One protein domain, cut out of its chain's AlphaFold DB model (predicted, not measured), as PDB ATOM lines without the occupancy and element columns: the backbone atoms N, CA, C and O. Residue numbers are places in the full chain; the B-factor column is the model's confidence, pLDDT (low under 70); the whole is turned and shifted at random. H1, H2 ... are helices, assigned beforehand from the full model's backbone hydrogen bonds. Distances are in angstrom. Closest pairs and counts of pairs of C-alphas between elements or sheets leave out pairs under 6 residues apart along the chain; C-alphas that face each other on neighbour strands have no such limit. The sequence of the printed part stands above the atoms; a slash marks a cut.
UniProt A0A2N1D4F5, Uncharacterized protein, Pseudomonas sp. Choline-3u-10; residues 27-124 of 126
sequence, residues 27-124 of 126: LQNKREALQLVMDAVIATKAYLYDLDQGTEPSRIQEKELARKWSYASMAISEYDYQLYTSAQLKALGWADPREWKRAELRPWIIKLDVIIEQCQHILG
ATOM      1  N   LEU A  27     117.193   9.556 106.830       88.19
ATOM      2  CA  LEU A  27     116.400   8.962 105.757       88.19
ATOM      3  C   LEU A  27     114.898   9.212 105.954       88.19
ATOM      4  O   LEU A  27     114.170   9.428 104.980       88.19
ATOM      5  N   GLN A  28     114.425   9.173 107.199       91.12
ATOM      6  CA  GLN A  28     113.036   9.464 107.531       91.12
ATOM      7  C   GLN A  28     112.711  10.949 107.310       91.12
ATOM      8  O   GLN A  28     111.753  11.245 106.597       91.12
ATOM      9  N   ASN A  29     113.549  11.868 107.797       92.25
ATOM     10  CA  ASN A  29     113.384  13.314 107.601       92.25
ATOM     11  C   ASN A  29     113.348  13.681 106.110       92.25
ATOM     12  O   ASN A  29     112.495  14.447 105.658       92.25
ATOM     13  N   LYS A  30     114.222  13.063 105.311       93.00
ATOM     14  CA  LYS A  30     114.251  13.223 103.853       93.00
ATOM     15  C   LYS A  30     112.966  12.732 103.186       93.00
ATOM     16  O   LYS A  30     112.437  13.397 102.295       93.00
ATOM     17  N   ARG A  31     112.430  11.581 103.609       93.19
ATOM     18  CA  ARG A  31     111.141  11.066 103.106       93.19
ATOM     19  C   ARG A  31     109.987  11.994 103.462       93.19
ATOM     20  O   ARG A  31     109.138  12.234 102.611       93.19
ATOM     21  N   GLU A  32     109.968  12.526 104.678       95.56
ATOM     22  CA  GLU A  32     108.951  13.481 105.123       95.56
ATOM     23  C   GLU A  32     109.015  14.788 104.325       95.56
ATOM     24  O   GLU A  32     107.985  15.271 103.851       95.56
ATOM     25  N   ALA A  33     110.218  15.310 104.069       95.56
ATOM     26  CA  ALA A  33     110.411  16.478 103.214       95.56
ATOM     27  C   ALA A  33     109.874  16.251 101.791       95.56
ATOM     28  O   ALA A  33     109.139  17.082 101.251       95.56
ATOM     29  N   LEU A  34     110.180  15.098 101.194       94.44
ATOM     30  CA  LEU A  34     109.676  14.726  99.870       94.44
ATOM     31  C   LEU A  34     108.161  14.504  99.861       94.44
ATOM     32  O   LEU A  34     107.501  14.851  98.881       94.44
ATOM     33  N   GLN A  35     107.589  13.977 100.945       96.00
ATOM     34  CA  GLN A  35     106.142  13.821 101.077       96.00
ATOM     35  C   GLN A  35     105.436  15.181 101.037       96.00
ATOM     36  O   GLN A  35     104.434  15.318 100.340       96.00
ATOM     37  N   LEU A  36     105.983  16.210 101.690       97.50
ATOM     38  CA  LEU A  36     105.427  17.566 101.633       97.50
ATOM     39  C   LEU A  36     105.434  18.141 100.208       97.50
ATOM     40  O   LEU A  36     104.471  18.800  99.804       97.50
ATOM     41  N   VAL A  37     106.486  17.867  99.428       96.31
ATOM     42  CA  VAL A  37     106.536  18.235  98.002       96.31
ATOM     43  C   VAL A  37     105.434  17.510  97.228       96.31
ATOM     44  O   VAL A  37     104.676  18.146  96.492       96.31
ATOM     45  N   MET A  38     105.293  16.198  97.423       96.06
ATOM     46  CA  MET A  38     104.272  15.396  96.745       96.06
ATOM     47  C   MET A  38     102.847  15.820  97.116       96.06
ATOM     48  O   MET A  38     101.994  15.916  96.234       96.06
ATOM     49  N   ASP A  39     102.591  16.160  98.376       97.50
ATOM     50  CA  ASP A  39     101.297  16.672  98.829       97.50
ATOM     51  C   ASP A  39     100.947  18.001  98.150       97.50
ATOM     52  O   ASP A  39      99.797  18.224  97.758       97.50
ATOM     53  N   ALA A  40     101.930  18.892  97.984       96.69
ATOM     54  CA  ALA A  40     101.747  20.145  97.259       96.69
ATOM     55  C   ALA A  40     101.463  19.896  95.767       96.69
ATOM     56  O   ALA A  40     100.574  20.532  95.189       96.69
ATOM     57  N   VAL A  41     102.156  18.931  95.150       94.88
ATOM     58  CA  VAL A  41     101.918  18.508  93.762       94.88
ATOM     59  C   VAL A  41     100.506  17.952  93.583       94.88
ATOM     60  O   VAL A  41      99.801  18.390  92.674       94.88
ATOM     61  N   ILE A  42     100.075  17.023  94.438       95.25
ATOM     62  CA  ILE A  42      98.750  16.390  94.366       95.25
ATOM     63  C   ILE A  42      97.651  17.439  94.523       95.25
ATOM     64  O   ILE A  42      96.741  17.496  93.700       95.25
ATOM     65  N   ALA A  43      97.768  18.313  95.527       95.69
ATOM     66  CA  ALA A  43      96.816  19.400  95.733       95.69
ATOM     67  C   ALA A  43      96.744  20.331  94.512       95.69
ATOM     68  O   ALA A  43      95.660  20.746  94.112       95.69
ATOM     69  N   THR A  44      97.890  20.613  93.883       93.38
ATOM     70  CA  THR A  44      97.933  21.421  92.660       93.38
ATOM     71  C   THR A  44      97.248  20.712  91.491       93.38
ATOM     72  O   THR A  44      96.466  21.339  90.786       93.38
ATOM     73  N   LYS A  45      97.511  19.413  91.281       89.75
ATOM     74  CA  LYS A  45      96.864  18.625  90.217       89.75
ATOM     75  C   LYS A  45      95.345  18.588  90.397       89.75
ATOM     76  O   LYS A  45      94.634  18.797  89.424       89.75
ATOM     77  N   ALA A  46      94.868  18.379  91.624       92.00
ATOM     78  CA  ALA A  46      93.441  18.386  91.941       92.00
ATOM     79  C   ALA A  46      92.798  19.748  91.635       92.00
ATOM     80  O   ALA A  46      91.823  19.811  90.899       92.00
ATOM     81  N   TYR A  47      93.406  20.841  92.107       90.50
ATOM     82  CA  TYR A  47      92.914  22.192  91.838       90.50
ATOM     83  C   TYR A  47      92.844  22.504  90.335       90.50
ATOM     84  O   TYR A  47      91.831  22.998  89.854       90.50
ATOM     85  N   LEU A  48      93.899  22.187  89.576       86.12
ATOM     86  CA  LEU A  48      93.918  22.420  88.128       86.12
ATOM     87  C   LEU A  48      92.886  21.562  87.383       86.12
ATOM     88  O   LEU A  48      92.296  22.040  86.420       86.12
ATOM     89  N   TYR A  49      92.659  20.323  87.828       85.25
ATOM     90  CA  TYR A  49      91.601  19.474  87.286       85.25
ATOM     91  C   TYR A  49      90.219  20.091  87.530       85.25
ATOM     92  O   TYR A  49      89.434  20.198  86.595       85.25
ATOM     93  N   ASP A  50      89.941  20.563  88.746       88.19
ATOM     94  CA  ASP A  50      88.658  21.195  89.074       88.19
ATOM     95  C   ASP A  50      88.401  22.446  88.217       88.19
ATOM     96  O   ASP A  50      87.276  22.645  87.751       88.19
ATOM     97  N   LEU A  51      89.437  23.258  87.957       83.88
ATOM     98  CA  LEU A  51      89.352  24.398  87.035       83.88
ATOM     99  C   LEU A  51      89.016  23.964  85.601       83.88
ATOM    100  O   LEU A  51      88.175  24.585  84.955       83.88
ATOM    101  N   ASP A  52      89.646  22.896  85.106       80.12
ATOM    102  CA  ASP A  52      89.385  22.340  83.771       80.12
ATOM    103  C   ASP A  52      87.955  21.783  83.646       80.12
ATOM    104  O   ASP A  52      87.328  21.880  82.593       80.12
ATOM    105  N   GLN A  53      87.383  21.291  84.751       92.31
ATOM    106  CA  GLN A  53      85.967  20.910  84.839       92.31
ATOM    107  C   GLN A  53      85.003  22.111  84.928       92.31
ATOM    108  O   GLN A  53      83.790  21.921  85.034       92.31
ATOM    109  N   GLY A  54      85.511  23.347  84.876       88.44
ATOM    110  CA  GLY A  54      84.716  24.574  84.902       88.44
ATOM    111  C   GLY A  54      84.437  25.120  86.302       88.44
ATOM    112  O   GLY A  54      83.575  25.987  86.452       88.44
ATOM    113  N   THR A  55      85.137  24.638  87.333       91.75
ATOM    114  CA  THR A  55      85.072  25.248  88.667       91.75
ATOM    115  C   THR A  55      85.721  26.626  88.631       91.75
ATOM    116  O   THR A  55      86.812  26.802  88.094       91.75
ATOM    117  N   GLU A  56      85.068  27.616  89.234       91.06
ATOM    118  CA  GLU A  56      85.623  28.966  89.319       91.06
ATOM    119  C   GLU A  56      86.880  29.012  90.214       91.06
ATOM    120  O   GLU A  56      86.914  28.363  91.268       91.06
ATOM    121  N   PRO A  57      87.901  29.822  89.868       86.81
ATOM    122  CA  PRO A  57      89.093  29.988  90.693       86.81
ATOM    123  C   PRO A  57      88.788  30.424  92.132       86.81
ATOM    124  O   PRO A  57      88.206  31.480  92.388       86.81
ATOM    125  N   SER A  58      89.245  29.628  93.104       90.88
ATOM    126  CA  SER A  58      89.071  29.916  94.531       90.88
ATOM    127  C   SER A  58      90.332  30.490  95.166       90.88
ATOM    128  O   SER A  58      91.324  29.791  95.388       90.88
ATOM    129  N   ARG A  59      90.259  31.757  95.591       89.56
ATOM    130  CA  ARG A  59      91.383  32.425  96.264       89.56
ATOM    131  C   ARG A  59      91.782  31.768  97.589       89.56
ATOM    132  O   ARG A  59      92.928  31.888  98.018       89.56
ATOM    133  N   ILE A  60      90.845  31.100  98.262       94.81
ATOM    134  CA  ILE A  60      91.125  30.356  99.498       94.81
ATOM    135  C   ILE A  60      91.990  29.133  99.178       94.81
ATOM    136  O   ILE A  60      93.011  28.927  99.831       94.81
ATOM    137  N   GLN A  61      91.631  28.369  98.144       93.25
ATOM    138  CA  GLN A  61      92.405  27.198  97.723       93.25
ATOM    139  C   GLN A  61      93.803  27.592  97.233       93.25
ATOM    140  O   GLN A  61      94.783  26.974  97.636       93.25
ATOM    141  N   GLU A  62      93.926  28.667  96.453       92.69
ATOM    142  CA  GLU A  62      95.232  29.177  96.011       92.69
ATOM    143  C   GLU A  62      96.145  29.557  97.187       92.69
ATOM    144  O   GLU A  62      97.335  29.249  97.174       92.69
ATOM    145  N   LYS A  63      95.609  30.189  98.241       94.69
ATOM    146  CA  LYS A  63      96.384  30.481  99.462       94.69
ATOM    147  C   LYS A  63      96.865  29.205 100.151       94.69
ATOM    148  O   LYS A  63      98.000  29.159 100.623       94.69
ATOM    149  N   GLU A  64      96.036  28.166 100.187       96.50
ATOM    150  CA  GLU A  64      96.437  26.869 100.734       96.50
ATOM    151  C   GLU A  64      97.516  26.190  99.886       96.50
ATOM    152  O   GLU A  64      98.461  25.626 100.441       96.50
ATOM    153  N   LEU A  65      97.444  26.296  98.556       94.38
ATOM    154  CA  LEU A  65      98.514  25.833  97.669       94.38
ATOM    155  C   LEU A  65      99.816  26.592  97.939       94.38
ATOM    156  O   LEU A  65     100.858  25.960  98.107       94.38
ATOM    157  N   ALA A  66      99.761  27.920  98.064       95.00
ATOM    158  CA  ALA A  66     100.925  28.737  98.402       95.00
ATOM    159  C   ALA A  66     101.580  28.277  99.712       95.00
ATOM    160  O   ALA A  66     102.797  28.097  99.776       95.00
ATOM    161  N   ARG A  67     100.766  28.017 100.742       97.62
ATOM    162  CA  ARG A  67     101.229  27.521 102.043       97.62
ATOM    163  C   ARG A  67     101.890  26.147 101.934       97.62
ATOM    164  O   ARG A  67     102.989  25.967 102.453       97.62
ATOM    165  N   LYS A  68     101.262  25.199 101.232       97.94
ATOM    166  CA  LYS A  68     101.816  23.851 101.008       97.94
ATOM    167  C   LYS A  68     103.165  23.908 100.297       97.94
ATOM    168  O   LYS A  68     104.123  23.298 100.760       97.94
ATOM    169  N   TRP A  69     103.260  24.694  99.227       96.38
ATOM    170  CA  TRP A  69     104.509  24.885  98.494       96.38
ATOM    171  C   TRP A  69     105.584  25.593  99.329       96.38
ATOM    172  O   TRP A  69     106.755  25.231  99.241       96.38
ATOM    173  N   SER A  70     105.203  26.540 100.192       97.44
ATOM    174  CA  SER A  70     106.137  27.183 101.122       97.44
ATOM    175  C   SER A  70     106.730  26.169 102.100       97.44
ATOM    176  O   SER A  70     107.945  26.136 102.275       97.44
ATOM    177  N   TYR A  71     105.903  25.311 102.702       98.12
ATOM    178  CA  TYR A  71     106.382  24.280 103.629       98.12
ATOM    179  C   TYR A  71     107.242  23.233 102.930       98.12
ATOM    180  O   TYR A  71     108.302  22.883 103.441       98.12
ATOM    181  N   ALA A  72     106.832  22.799 101.737       97.44
ATOM    182  CA  ALA A  72     107.629  21.911 100.902       97.44
ATOM    183  C   ALA A  72     109.012  22.511 100.598       97.44
ATOM    184  O   ALA A  72     110.017  21.820 100.730       97.44
ATOM    185  N   SER A  73     109.077  23.805 100.254       96.31
ATOM    186  CA  SER A  73     110.351  24.478  99.976       96.31
ATOM    187  C   SER A  73     111.269  24.484 101.198       96.31
ATOM    188  O   SER A  73     112.428  24.100 101.094       96.31
ATOM    189  N   MET A  74     110.746  24.837 102.374       97.06
ATOM    190  CA  MET A  74     111.535  24.844 103.606       97.06
ATOM    191  C   MET A  74     112.072  23.448 103.924       97.06
ATOM    192  O   MET A  74     113.266  23.299 104.167       97.06
ATOM    193  N   ALA A  75     111.213  22.429 103.852       96.25
ATOM    194  CA  ALA A  75     111.578  21.062 104.197       96.25
ATOM    195  C   ALA A  75     112.616  20.456 103.242       96.25
ATOM    196  O   ALA A  75     113.485  19.713 103.683       96.25
ATOM    197  N   ILE A  76     112.552  20.770 101.942       94.50
ATOM    198  CA  ILE A  76     113.470  20.196 100.945       94.50
ATOM    199  C   ILE A  76     114.788  20.974 100.794       94.50
ATOM    200  O   ILE A  76     115.698  20.504 100.115       94.50
ATOM    201  N   SER A  77     114.909  22.146 101.429       94.62
ATOM    202  CA  SER A  77     116.053  23.061 101.262       94.62
ATOM    203  C   SER A  77     117.417  22.449 101.590       94.62
ATOM    204  O   SER A  77     118.406  22.807 100.952       94.62
ATOM    205  N   GLU A  78     117.459  21.492 102.516       90.00
ATOM    206  CA  GLU A  78     118.686  20.804 102.933       90.00
ATOM    207  C   GLU A  78     119.039  19.597 102.047       90.00
ATOM    208  O   GLU A  78     120.167  19.112 102.092       90.00
ATOM    209  N   TYR A  79     118.101  19.120 101.217       89.38
ATOM    210  CA  TYR A  79     118.246  17.869 100.462       89.38
ATOM    211  C   TYR A  79     118.363  18.077  98.952       89.38
ATOM    212  O   TYR A  79     119.058  17.312  98.285       89.38
ATOM    213  N   ASP A  80     117.675  19.078  98.396       90.06
ATOM    214  CA  ASP A  80     117.728  19.380  96.965       90.06
ATOM    215  C   ASP A  80     117.418  20.863  96.694       90.06
ATOM    216  O   ASP A  80     116.280  21.336  96.793       90.06
ATOM    217  N   TYR A  81     118.458  21.603  96.303       87.62
ATOM    218  CA  TYR A  81     118.377  23.040  96.033       87.62
ATOM    219  C   TYR A  81     117.485  23.389  94.828       87.62
ATOM    220  O   TYR A  81     116.826  24.435  94.801       87.62
ATOM    221  N   GLN A  82     117.447  22.522  93.816       86.62
ATOM    222  CA  GLN A  82     116.644  22.747  92.621       86.62
ATOM    223  C   GLN A  82     115.153  22.555  92.934       86.62
ATOM    224  O   GLN A  82     114.336  23.395  92.542       86.62
ATOM    225  N   LEU A  83     114.789  21.520  93.695       88.25
ATOM    226  CA  LEU A  83     113.432  21.328  94.214       88.25
ATOM    227  C   LEU A  83     113.027  22.450  95.160       88.25
ATOM    228  O   LEU A  83     111.904  22.937  95.056       88.25
ATOM    229  N   TYR A  84     113.931  22.900  96.029       92.38
ATOM    230  CA  TYR A  84     113.694  24.054  96.895       92.38
ATOM    231  C   TYR A  84     113.302  25.287  96.083       92.38
ATOM    232  O   TYR A  84     112.244  25.872  96.317       92.38
ATOM    233  N   THR A  85     114.116  25.636  95.085       88.56
ATOM    234  CA  THR A  85     113.873  26.798  94.223       88.56
ATOM    235  C   THR A  85     112.550  26.644  93.471       88.56
ATOM    236  O   THR A  85     111.747  27.576  93.404       88.56
ATOM    237  N   SER A  86     112.276  25.441  92.962       89.62
ATOM    238  CA  SER A  86     111.023  25.107  92.279       89.62
ATOM    239  C   SER A  86     109.811  25.306  93.188       89.62
ATOM    240  O   SER A  86     108.850  25.982  92.815       89.62
ATOM    241  N   ALA A  87     109.860  24.748  94.396       92.38
ATOM    242  CA  ALA A  87     108.794  24.833  95.381       92.38
ATOM    243  C   ALA A  87     108.578  26.276  95.857       92.38
ATOM    244  O   ALA A  87     107.437  26.720  95.972       92.38
ATOM    245  N   GLN A  88     109.653  27.043  96.052       92.19
ATOM    246  CA  GLN A  88     109.574  28.451  96.428       92.19
ATOM    247  C   GLN A  88     108.903  29.295  95.334       92.19
ATOM    248  O   GLN A  88     108.011  30.093  95.629       92.19
ATOM    249  N   LEU A  89     109.265  29.088  94.064       87.88
ATOM    250  CA  LEU A  89     108.620  29.767  92.936       87.88
ATOM    251  C   LEU A  89     107.125  29.437  92.857       87.88
ATOM    252  O   LEU A  89     106.307  30.335  92.653       87.88
ATOM    253  N   LYS A  90     106.747  28.168  93.070       88.75
ATOM    254  CA  LYS A  90     105.334  27.770  93.148       88.75
ATOM    255  C   LYS A  90     104.622  28.460  94.313       88.75
ATOM    256  O   LYS A  90     103.521  28.965  94.117       88.75
ATOM    257  N   ALA A  91     105.244  28.531  95.491       92.81
ATOM    258  CA  ALA A  91     104.668  29.183  96.667       92.81
ATOM    259  C   ALA A  91     104.342  30.657  96.400       92.81
ATOM    260  O   ALA A  91     103.211  31.092  96.612       92.81
ATOM    261  N   LEU A  92     105.313  31.407  95.871       89.19
ATOM    262  CA  LEU A  92     105.144  32.817  95.514       89.19
ATOM    263  C   LEU A  92     104.097  33.004  94.416       89.19
ATOM    264  O   LEU A  92     103.269  33.910  94.482       89.19
ATOM    265  N   GLY A  93     104.104  32.109  93.433       86.12
ATOM    266  CA  GLY A  93     103.169  32.143  92.326       86.12
ATOM    267  C   GLY A  93     101.707  31.951  92.741       86.12
ATOM    268  O   GLY A  93     100.839  32.695  92.293       86.12
ATOM    269  N   TRP A  94     101.432  31.018  93.655       90.00
ATOM    270  CA  TRP A  94     100.097  30.853  94.242       90.00
ATOM    271  C   TRP A  94      99.741  31.983  95.227       90.00
ATOM    272  O   TRP A  94      98.567  32.333  95.399       90.00
ATOM    273  N   ALA A  95     100.743  32.595  95.868       89.00
ATOM    274  CA  ALA A  95     100.547  33.720  96.779       89.00
ATOM    275  C   ALA A  95     100.137  35.013  96.055       89.00
ATOM    276  O   ALA A  95      99.375  35.788  96.635       89.00
ATOM    277  N   ASP A  96     100.546  35.232  94.804       83.38
ATOM    278  CA  ASP A  96     100.069  36.348  93.977       83.38
ATOM    279  C   ASP A  96      99.717  35.902  92.540       83.38
ATOM    280  O   ASP A  96     100.590  35.820  91.673       83.38
ATOM    281  N   PRO A  97      98.423  35.706  92.226       66.06
ATOM    282  CA  PRO A  97      97.976  35.299  90.891       66.06
ATOM    283  C   PRO A  97      98.355  36.285  89.771       66.06
ATOM    284  O   PRO A  97      98.418  35.910  88.597       66.06
ATOM    285  N   ARG A  98      98.634  37.557  90.101       70.19
ATOM    286  CA  ARG A  98      99.091  38.567  89.126       70.19
ATOM    287  C   ARG A  98     100.530  38.324  88.685       70.19
ATOM    288  O   ARG A  98     100.925  38.785  87.612       70.19
ATOM    289  N   GLU A  99     101.323  37.652  89.512       63.06
ATOM    290  CA  GLU A  99     102.642  37.147  89.135       63.06
ATOM    291  C   GLU A  99     102.491  35.895  88.257       63.06
ATOM    292  O   GLU A  99     103.221  35.755  87.281       63.06
ATOM    293  N   TRP A 100     101.477  35.050  88.495       57.84
ATOM    294  CA  TRP A 100     101.233  33.849  87.683       57.84
ATOM    295  C   TRP A 100     100.790  34.143  86.248       57.84
ATOM    296  O   TRP A 100     101.368  33.598  85.312       57.84
ATOM    297  N   LYS A 101      99.854  35.082  86.042       57.53
ATOM    298  CA  LYS A 101      99.479  35.539  84.683       57.53
ATOM    299  C   LYS A 101     100.669  36.101  83.897       57.53
ATOM    300  O   LYS A 101     100.683  36.060  82.672       57.53
ATOM    301  N   ARG A 102     101.685  36.628  84.590       53.09
ATOM    302  CA  ARG A 102     102.959  37.044  83.982       53.09
ATOM    303  C   ARG A 102     103.944  35.881  83.815       53.09
ATOM    304  O   ARG A 102     104.791  35.938  82.927       53.09
ATOM    305  N   ALA A 103     103.842  34.844  84.642       47.62
ATOM    306  CA  ALA A 103     104.664  33.639  84.593       47.62
ATOM    307  C   ALA A 103     104.218  32.630  83.521       47.62
ATOM    308  O   ALA A 103     105.075  31.919  83.009       47.62
ATOM    309  N   GLU A 104     102.942  32.613  83.113       50.72
ATOM    310  CA  GLU A 104     102.450  31.852  81.943       50.72
ATOM    311  C   GLU A 104     103.206  32.195  80.652       50.72
ATOM    312  O   GLU A 104     103.348  31.361  79.762       50.72
ATOM    313  N   LEU A 105     103.770  33.403  80.578       49.28
ATOM    314  CA  LEU A 105     104.607  33.866  79.474       49.28
ATOM    315  C   LEU A 105     106.086  33.477  79.615       49.28
ATOM    316  O   LEU A 105     106.897  33.865  78.772       49.28
ATOM    317  N   ARG A 106     106.481  32.751  80.672       46.41
ATOM    318  CA  ARG A 106     107.877  32.371  80.897       46.41
ATOM    319  C   ARG A 106     108.099  30.850  80.901       46.41
ATOM    320  O   ARG A 106     107.309  30.106  81.472       46.41
ATOM    321  N   PRO A 107     109.260  30.382  80.403       47.09
ATOM    322  CA  PRO A 107     109.646  28.965  80.403       47.09
ATOM    323  C   PRO A 107     109.923  28.374  81.804       47.09
ATOM    324  O   PRO A 107     110.290  27.210  81.909       47.09
ATOM    325  N   TRP A 108     109.735  29.146  82.882       46.31
ATOM    326  CA  TRP A 108     109.964  28.729  84.273       46.31
ATOM    327  C   TRP A 108     108.771  27.999  84.908       46.31
ATOM    328  O   TRP A 108     108.799  27.725  86.108       46.31
ATOM    329  N   ILE A 109     107.721  27.657  84.145       55.34
ATOM    330  CA  ILE A 109     106.734  26.670  84.600       55.34
ATOM    331  C   ILE A 109     107.455  25.328  84.680       55.34
ATOM    332  O   ILE A 109     107.475  24.534  83.741       55.34
ATOM    333  N   ILE A 110     108.057  25.072  85.836       62.81
ATOM    334  CA  ILE A 110     108.517  23.740  86.182       62.81
ATOM    335  C   ILE A 110     107.258  22.883  86.221       62.81
ATOM    336  O   ILE A 110     106.326  23.128  87.008       62.81
ATOM    337  N   LYS A 111     107.188  21.961  85.261       78.50
ATOM    338  CA  LYS A 111     106.079  21.029  85.110       78.50
ATOM    339  C   LYS A 111     106.039  20.153  86.352       78.50
ATOM    340  O   LYS A 111     107.078  19.725  86.846       78.50
ATOM    341  N   LEU A 112     104.835  19.886  86.847       82.81
ATOM    342  CA  LEU A 112     104.660  19.044  88.029       82.81
ATOM    343  C   LEU A 112     105.282  17.658  87.824       82.81
ATOM    344  O   LEU A 112     105.796  17.091  88.776       82.81
ATOM    345  N   ASP A 113     105.300  17.155  86.590       83.12
ATOM    346  CA  ASP A 113     105.889  15.852  86.276       83.12
ATOM    347  C   ASP A 113     107.416  15.842  86.445       83.12
ATOM    348  O   ASP A 113     107.944  14.892  87.008       83.12
ATOM    349  N   VAL A 114     108.108  16.943  86.123       84.62
ATOM    350  CA  VAL A 114     109.555  17.086  86.389       84.62
ATOM    351  C   VAL A 114     109.838  17.061  87.894       84.62
ATOM    352  O   VAL A 114     110.796  16.437  88.338       84.62
ATOM    353  N   ILE A 115     108.982  17.701  88.701       86.25
ATOM    354  CA  ILE A 115     109.097  17.672  90.171       86.25
ATOM    355  C   ILE A 115     108.886  16.245  90.697       86.25
ATOM    356  O   ILE A 115     109.637  15.798  91.559       86.25
ATOM    357  N   ILE A 116     107.897  15.517  90.164       87.12
ATOM    358  CA  ILE A 116     107.621  14.124  90.546       87.12
ATOM    359  C   ILE A 116     108.814  13.221  90.217       87.12
ATOM    360  O   ILE A 116     109.252  12.461  91.081       87.12
ATOM    361  N   GLU A 117     109.347  13.312  88.998       87.31
ATOM    362  CA  GLU A 117     110.522  12.547  88.560       87.31
ATOM    363  C   GLU A 117     111.727  12.823  89.467       87.31
ATOM    364  O   GLU A 117     112.401  11.895  89.916       87.31
ATOM    365  N   GLN A 118     111.952  14.092  89.821       85.19
ATOM    366  CA  GLN A 118     113.032  14.475  90.724       85.19
ATOM    367  C   GLN A 118     112.836  13.891  92.133       85.19
ATOM    368  O   GLN A 118     113.773  13.328  92.701       85.19
ATOM    369  N   CYS A 119     111.617  13.919  92.680       85.62
ATOM    370  CA  CYS A 119     111.316  13.264  93.956       85.62
ATOM    371  C   CYS A 119     111.562  11.744  93.909       85.62
ATOM    372  O   CYS A 119     112.111  11.176  94.855       85.62
ATOM    373  N   GLN A 120     111.185  11.072  92.818       87.31
ATOM    374  CA  GLN A 120     111.413   9.632  92.638       87.31
ATOM    375  C   GLN A 120     112.902   9.290  92.529       87.31
ATOM    376  O   GLN A 120     113.348   8.303  93.123       87.31
ATOM    377  N   HIS A 121     113.674  10.126  91.830       86.06
ATOM    378  CA  HIS A 121     115.122   9.987  91.719       86.06
ATOM    379  C   HIS A 121     115.802  10.065  93.093       86.06
ATOM    380  O   HIS A 121     116.622   9.207  93.426       86.06
ATOM    381  N   ILE A 122     115.403  11.025  93.936       83.31
ATOM    382  CA  ILE A 122     115.953  11.188  95.293       83.31
ATOM    383  C   ILE A 122     115.621   9.985  96.187       83.31
ATOM    384  O   ILE A 122     116.446   9.579  97.005       83.31
ATOM    385  N   LEU A 123     114.446   9.371  96.010       80.81
ATOM    386  CA  LEU A 123     114.060   8.141  96.715       80.81
ATOM    387  C   LEU A 123     114.757   6.877  96.185       80.81
ATOM    388  O   LEU A 123     114.562   5.804  96.756       80.81
ATOM    389  N   GLY A 124     115.535   6.974  95.102       74.19
ATOM    390  CA  GLY A 124     116.187   5.827  94.472       74.19
ATOM    391  C   GLY A 124     115.223   4.885  93.746       74.19
ATOM    392  O   GLY A 124     115.516   3.700  93.630       74.19
TER     393      GLY A 124
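This is residues 27 to 124 of the 126 residues of an uncharacterized protein of Pseudomonas sp. Choline-3u-10 (UniProt A0A2N1D4F5). Four helices, H1, H2, H3 and H5, make an up-and-down bundle, each running against the one before it in the chain; H1, H2 and H3 fold back one on the next, and H5 closes the group beside H1 but only loosely towards H3. The long H1 makes the longest axis, its end sticks out with residues 49 to 54, and the short H4 turns off from the end of H3. The printed part has 98 residues with five named helices, H1 to H5 in that order, and no named strand: the class is all helix. It is compact, with a radius of gyration of the C-alphas of 13.2 A, and elongated, spanning 40 by 24 by 20 A.

Find C-alpha 27 at (116.400, 8.962, 105.757); from there H1, residues 27 to 52, runs 37.3 A to C-alpha 52 at (89.385, 22.340, 83.771). H2, residues 59 to 76, runs 25.7 A, and H3, residues 81 to 95, runs 20.8 A. H4 takes residues 97 to 103, 9.3 A. Look last for H5, residues 112 to 122, which runs 15.6 A to C-alpha 122 at (115.953, 11.188, 95.293).

Start at Val 37 in H1: its C-alpha is 4.8 A from that of Ala 72, the closest pair of H1 and H2, which touch as a hairpin at a shallow tilt of 23 degrees, opposite ways. H1 touches H5 with residues 34 to 41 alone, closest at the C-alphas of Leu 34 and Cys 119, 6.3 A, at a shallow tilt of 15 degrees, opposite ways. H2 and H3 are a hairpin too, touching closest at the C-alphas of Ala 66 and Ala 91, 4.1 A, at a shallow tilt of 18 degrees. H3 and H5 only just touch, with 3 pairs of C-alphas within 8 A, the closest being Leu 83 and Ile 115 at 7.0 A. H3 and H4 only just touch, with 3 such pairs, and only at the corner; the C-alphas of Gly 93 and Trp 100 are closest, 5.3 A. H4 is apart from H1 and H5. In H1, H2, H3 and H5 every O i to N i+4 pair is within hydrogen-bond range; in H4, 2 of 3 are.

The two C-alphas farthest apart, those of Leu 27 and Gly 54, are 41.0 A apart. The printed part has no cut. The links H2 to H3 and H3 to H4 are tight, the other two short. The mean pLDDT of the printed part is 85.7; look at residue 97 and residues 99 to 110 for values under 70.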